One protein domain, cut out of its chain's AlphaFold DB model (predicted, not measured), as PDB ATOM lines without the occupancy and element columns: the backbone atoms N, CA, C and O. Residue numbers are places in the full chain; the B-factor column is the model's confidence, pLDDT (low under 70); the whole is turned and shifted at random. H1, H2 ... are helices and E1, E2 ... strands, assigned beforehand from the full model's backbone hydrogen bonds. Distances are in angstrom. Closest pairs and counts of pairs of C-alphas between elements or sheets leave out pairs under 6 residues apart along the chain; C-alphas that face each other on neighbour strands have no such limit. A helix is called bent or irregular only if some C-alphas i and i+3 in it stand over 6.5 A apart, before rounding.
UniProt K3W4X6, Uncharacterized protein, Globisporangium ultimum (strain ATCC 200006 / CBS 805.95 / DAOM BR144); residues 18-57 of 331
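What this domain is: This is residues 18 to 57 of the 331 residues of an uncharacterized protein of Globisporangium ultimum (strain ATCC 200006 / CBS 805.95 / DAOM BR144) (UniProt K3W4X6). A bent two-stranded hairpin, E1 and E2, makes the long axis, and its turn, residues 46 to 51, sticks out free at one end. Toward the other end two helices are set off to one side of it: H1 passes across E1 near that strand's bend at residue 42, and the short H2 sits by residues near the start of E1, with a small loop beyond it leading into the strand. The printed part has 40 residues with two named helices and then two named strands, in the order H1, H2, E1, E2, and its class is mixed, helices and strands. The sheet has two strands in the order E1 - E2, antiparallel. The whole is only just compact, close to loose, with a radius of gyration of the C-alphas of 10.3 A, and the C-alphas span 28 by 22 by 15 A along their three main axes.

Where its parts are: H1 comes first, residues 18 to 27, and begins at C-alpha 18 at (-0.425, 32.578, 38.514). It measures 14.5 A from first to last C-alpha. After Phe 28 and Asn 29 comes H2, residues 30 to 33, a helix of four residues. Residues 34 to 38 then lead to E1, residues 39 to 46, which begins at C-alpha 39 at (-13.434, 29.520, 35.726) and measures 18.8 A from first to last C-alpha. E1 bends by 73 degrees at residue 42. Residues 47 to 50 lead to E2, residues 51 to 56, which measures 16.3 A from first to last C-alpha and ends at C-alpha 56 at (-13.181, 24.412, 37.331). Lys 57 is the last printed residue.

How they stand to each other: E1 and E2 form a hairpin of antiparallel neighbour strands, with an angle of 154 degrees between their N-to-C directions. N 39 and O 56 are within hydrogen-bond range at 2.9 A, and near the turn N 45 and O 52 are within range at 2.8 A. The C-alphas of Thr 46 and Val 51 face each other at 4.6 A. H1 and E1 have 3 pairs of C-alphas within 8 A, and their closest C-alphas, those of Asn 21 and Gly 42, are 5.7 A apart, at the place where E1 bends. H1 and E2 are apart. H2 and E1 have 2 pairs of C-alphas within 8 A, the closest being those of Ile 30 and Phe 40, 7.2 A apart. H2 and E2 are near each other, with 5 pairs of C-alphas within 10 A. H1 and H2 are close but not clearly touching, and their closest C-alphas, those of Trp 24 and Ile 30, are 7.5 A apart. In H1 every O i to N i+4 pair is within hydrogen-bond range, while H2 is too short for any such pair and its one O i to N i+3 pair is within range.

The domain as a whole: The two C-alphas farthest apart are those of Val 36, between H2 and E1, and Gly 48, in the turn between E1 and E2, at 29.7 A. The first and last printed C-alphas, those of Ala 18 and Lys 57, are 17.4 A apart. The printed part has no cut. The links from H1 to H2, from H2 to E1 and from E1 to E2 are tight. Residues 46 to 51, of which 46 belongs to E1 and 51 to E2, stand free. The mean pLDDT of the printed part is 79.2, and the model's confidence is low, under 70, at residues 18 to 20, which belong to H1.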
ATOM      1  N   ALA A  18       0.084  31.235  38.784       62.31
ATOM      2  CA  ALA A  18      -0.425  32.578  38.514       62.31
ATOM      3  C   ALA A  18       0.125  33.134  37.193       62.31
ATOM      4  O   ALA A  18      -0.656  33.597  36.362       62.31
ATOM      5  N   VAL A  19       1.437  32.999  36.974       62.88
ATOM      6  CA  VAL A  19       2.112  33.406  35.733       62.88
ATOM      7  C   VAL A  19       1.567  32.617  34.545       62.88
ATOM      8  O   VAL A  19       1.114  33.220  33.581       62.88
ATOM      9  N   ALA A  20       1.472  31.286  34.649       63.91
ATOM     10  CA  ALA A  20       0.911  30.458  33.581       63.91
ATOM     11  C   ALA A  20      -0.530  30.863  33.228       63.91
ATOM     12  O   ALA A  20      -0.886  30.920  32.058       63.91
ATOM     13  N   ASN A  21      -1.372  31.173  34.218       71.75
ATOM     14  CA  ASN A  21      -2.752  31.605  33.979       71.75
ATOM     15  C   ASN A  21      -2.832  32.994  33.320       71.75
ATOM     16  O   ASN A  21      -3.753  33.231  32.543       71.75
ATOM     17  N   ALA A  22      -1.883  33.892  33.600       76.38
ATOM     18  CA  ALA A  22      -1.767  35.169  32.898       76.38
ATOM     19  C   ALA A  22      -1.366  34.951  31.430       76.38
ATOM     20  O   ALA A  22      -2.083  35.400  30.542       76.38
ATOM     21  N   THR A  23      -0.328  34.147  31.179       75.94
ATOM     22  CA  THR A  23       0.123  33.792  29.821       75.94
ATOM     23  C   THR A  23      -0.986  33.122  29.004       75.94
ATOM     24  O   THR A  23      -1.214  33.461  27.849       75.94
ATOM     25  N   TRP A  24      -1.754  32.211  29.611       79.75
ATOM     26  CA  TRP A  24      -2.909  31.587  28.956       79.75
ATOM     27  C   TRP A  24      -3.975  32.606  28.524       79.75
ATOM     28  O   TRP A  24      -4.599  32.428  27.481       79.75
ATOM     29  N   ARG A  25      -4.205  33.655  29.323       81.19
ATOM     30  CA  ARG A  25      -5.200  34.705  29.036       81.19
ATOM     31  C   ARG A  25      -4.724  35.723  28.007       81.19
ATOM     32  O   ARG A  25      -5.568  36.390  27.421       81.19
ATOM     33  N   GLU A  26      -3.417  35.845  27.830       81.44
ATOM     34  CA  GLU A  26      -2.800  36.655  26.783       81.44
ATOM     35  C   GLU A  26      -2.866  35.936  25.430       81.44
ATOM     36  O   GLU A  26      -3.322  36.507  24.448       81.44
ATOM     37  N   LEU A  27      -2.505  34.648  25.401       81.00
ATOM     38  CA  LEU A  27      -2.462  33.854  24.168       81.00
ATOM     39  C   LEU A  27      -3.845  33.423  23.657       81.00
ATOM     40  O   LEU A  27      -4.023  33.207  22.460       81.00
ATOM     41  N   PHE A  28      -4.831  33.260  24.545       79.69
ATOM     42  CA  PHE A  28      -6.158  32.758  24.186       79.69
ATOM     43  C   PHE A  28      -7.265  33.611  24.806       79.69
ATOM     44  O   PHE A  28      -7.196  34.004  25.973       79.69
ATOM     45  N   ASN A  29      -8.369  33.806  24.073       83.31
ATOM     46  CA  ASN A  29      -9.568  34.479  24.588       83.31
ATOM     47  C   ASN A  29     -10.378  33.570  25.536       83.31
ATOM     48  O   ASN A  29     -11.528  33.204  25.288       83.31
ATOM     49  N   ILE A  30      -9.755  33.185  26.649       83.00
ATOM     50  CA  ILE A  30     -10.308  32.260  27.646       83.00
ATOM     51  C   ILE A  30     -11.545  32.846  28.324       83.00
ATOM     52  O   ILE A  30     -12.448  32.099  28.698       83.00
ATOM     53  N   LYS A  31     -11.621  34.181  28.439       80.19
ATOM     54  CA  LYS A  31     -12.764  34.887  29.038       80.19
ATOM     55  C   LYS A  31     -14.090  34.510  28.369       80.19
ATOM     56  O   LYS A  31     -15.084  34.404  29.075       80.19
ATOM     57  N   LYS A  32     -14.089  34.223  27.059       84.50
ATOM     58  CA  LYS A  32     -15.275  33.771  26.308       84.50
ATOM     59  C   LYS A  32     -15.884  32.472  26.857       84.50
ATOM     60  O   LYS A  32     -17.087  32.271  26.751       84.50
ATOM     61  N   PHE A  33     -15.063  31.594  27.430       81.75
ATOM     62  CA  PHE A  33     -15.493  30.288  27.938       81.75
ATOM     63  C   PHE A  33     -15.741  30.288  29.453       81.75
ATOM     64  O   PHE A  33     -16.271  29.321  29.998       81.75
ATOM     65  N   GLU A  34     -15.349  31.351  30.160       84.12
ATOM     66  CA  GLU A  34     -15.596  31.474  31.592       84.12
ATOM     67  C   GLU A  34     -17.021  31.954  31.861       84.12
ATOM     68  O   GLU A  34     -17.519  32.892  31.250       84.12
ATOM     69  N   THR A  35     -17.662  31.355  32.859       82.12
ATOM     70  CA  THR A  35     -18.957  31.813  33.371       82.12
ATOM     71  C   THR A  35     -18.806  32.310  34.809       82.12
ATOM     72  O   THR A  35     -17.719  32.284  35.403       82.12
ATOM     73  N   VAL A  36     -19.905  32.776  35.407       73.69
ATOM     74  CA  VAL A  36     -19.959  33.094  36.846       73.69
ATOM     75  C   VAL A  36     -19.638  31.849  37.684       73.69
ATOM     76  O   VAL A  36     -18.951  31.930  38.699       73.69
ATOM     77  N   SER A  37     -20.083  30.677  37.223       72.88
ATOM     78  CA  SER A  37     -19.979  29.414  37.954       72.88
ATOM     79  C   SER A  37     -18.787  28.543  37.559       72.88
ATOM     80  O   SER A  37     -18.486  27.605  38.288       72.88
ATOM     81  N   HIS A  38     -18.100  28.821  36.449       80.31
ATOM     82  CA  HIS A  38     -16.971  28.023  35.967       80.31
ATOM     83  C   HIS A  38     -15.841  28.932  35.481       80.31
ATOM     84  O   HIS A  38     -16.036  29.771  34.606       80.31
ATOM     85  N   LYS A  39     -14.650  28.765  36.060       86.00
ATOM     86  CA  LYS A  39     -13.434  29.520  35.726       86.00
ATOM     87  C   LYS A  39     -12.392  28.599  35.118       86.00
ATOM     88  O   LYS A  39     -12.397  27.404  35.394       86.00
ATOM     89  N   PHE A  40     -11.469  29.138  34.338       84.38
ATOM     90  CA  PHE A  40     -10.415  28.349  33.714       84.38
ATOM     91  C   PHE A  40      -9.553  27.629  34.758       84.38
ATOM     92  O   PHE A  40      -9.175  28.194  35.791       84.38
ATOM     93  N   ALA A  41      -9.279  26.349  34.506       81.38
ATOM     94  CA  ALA A  41      -8.521  25.493  35.412       81.38
ATOM     95  C   ALA A  41      -7.003  25.530  35.161       81.38
ATOM     96  O   ALA A  41      -6.277  24.822  35.853       81.38
ATOM     97  N   GLY A  42      -6.521  26.338  34.206       80.62
ATOM     98  CA  GLY A  42      -5.094  26.428  33.877       80.62
ATOM     99  C   GLY A  42      -4.602  25.330  32.932       80.62
ATOM    100  O   GLY A  42      -3.402  25.080  32.881       80.62
ATOM    101  N   LYS A  43      -5.512  24.630  32.238       82.19
ATOM    102  CA  LYS A  43      -5.178  23.492  31.377       82.19
ATOM    103  C   LYS A  43      -6.075  23.428  30.141       82.19
ATOM    104  O   LYS A  43      -7.300  23.435  30.257       82.19
ATOM    105  N   ILE A  44      -5.442  23.296  28.981       82.69
ATOM    106  CA  ILE A  44      -6.071  22.939  27.707       82.69
ATOM    107  C   ILE A  44      -5.546  21.549  27.333       82.69
ATOM    108  O   ILE A  44      -4.359  21.266  27.485       82.69
ATOM    109  N   LEU A  45      -6.443  20.657  26.932       81.88
ATOM    110  CA  LEU A  45      -6.137  19.302  26.485       81.88
ATOM    111  C   LEU A  45      -6.372  19.220  24.984       81.88
ATOM    112  O   LEU A  45      -7.384  19.717  24.500       81.88
ATOM    113  N   THR A  46      -5.475  18.568  24.260       82.56
ATOM    114  CA  THR A  46      -5.674  18.265  22.845       82.56
ATOM    115  C   THR A  46      -5.141  16.876  22.534       82.56
ATOM    116  O   THR A  46      -4.157  16.440  23.128       82.56
ATOM    117  N   ASP A  47      -5.831  16.175  21.642       81.31
ATOM    118  CA  ASP A  47      -5.462  14.868  21.096       81.31
ATOM    119  C   ASP A  47      -5.092  14.955  19.601       81.31
ATOM    120  O   ASP A  47      -5.070  13.945  18.903       81.31
ATOM    121  N   GLY A  48      -4.841  16.170  19.093       74.50
ATOM    122  CA  GLY A  48      -4.545  16.430  17.681       74.50
ATOM    123  C   GLY A  48      -5.774  16.468  16.763       74.50
ATOM    124  O   GLY A  48      -5.634  16.814  15.594       74.50
ATOM    125  N   LYS A  49      -6.977  16.161  17.273       74.62
ATOM    126  CA  LYS A  49      -8.253  16.270  16.535       74.62
ATOM    127  C   LYS A  49      -9.242  17.219  17.203       74.62
ATOM    128  O   LYS A  49     -10.063  17.836  16.533       74.62
ATOM    129  N   SER A  50      -9.168  17.339  18.523       71.88
ATOM    130  CA  SER A  50     -10.042  18.181  19.328       71.88
ATOM    131  C   SER A  50      -9.245  18.986  20.353       71.88
ATOM    132  O   SER A  50      -8.120  18.640  20.731       71.88
ATOM    133  N   VAL A  51      -9.839  20.089  20.806       83.19
ATOM    134  CA  VAL A  51      -9.299  20.927  21.877       83.19
ATOM    135  C   VAL A  51     -10.349  21.035  22.976       83.19
ATOM    136  O   VAL A  51     -11.469  21.483  22.748       83.19
ATOM    137  N   SER A  52      -9.981  20.620  24.184       84.31
ATOM    138  CA  SER A  52     -10.820  20.657  25.379       84.31
ATOM    139  C   SER A  52     -10.258  21.653  26.391       84.31
ATOM    140  O   SER A  52      -9.175  21.461  26.946       84.31
ATOM    141  N   VAL A  53     -11.016  22.712  26.673       84.94
ATOM    142  CA  VAL A  53     -10.669  23.712  27.693       84.94
ATOM    143  C   VAL A  53     -11.221  23.258  29.040       84.94
ATOM    144  O   VAL A  53     -12.432  23.146  29.223       84.94
ATOM    145  N   VAL A  54     -10.344  22.993  30.010       83.81
ATOM    146  CA  VAL A  54     -10.780  22.523  31.328       83.81
ATOM    147  C   VAL A  54     -11.218  23.714  32.174       83.81
ATOM    148  O   VAL A  54     -10.421  24.596  32.508       83.81
ATOM    149  N   LEU A  55     -12.490  23.721  32.570       86.38
ATOM    150  CA  LEU A  55     -13.042  24.687  33.513       86.38
ATOM    151  C   LEU A  55     -13.226  24.036  34.887       86.38
ATOM    152  O   LEU A  55     -13.680  22.900  35.013       86.38
ATOM    153  N   ARG A  56     -12.899  24.775  35.943       80.69
ATOM    154  CA  ARG A  56     -13.181  24.412  37.331       80.69
ATOM    155  C   ARG A  56     -14.353  25.233  37.839       80.69
ATOM    156  O   ARG A  56     -14.368  26.457  37.714       80.69
ATOM    157  N   LYS A  57     -15.297  24.577  38.506       79.94
ATOM    158  CA  LYS A  57     -16.239  25.279  39.375       79.94
ATOM    159  C   LYS A  57     -15.454  25.763  40.597       79.94
ATOM    160  O   LYS A  57     -14.963  24.911  41.347       79.94
TER     161      LYS A  57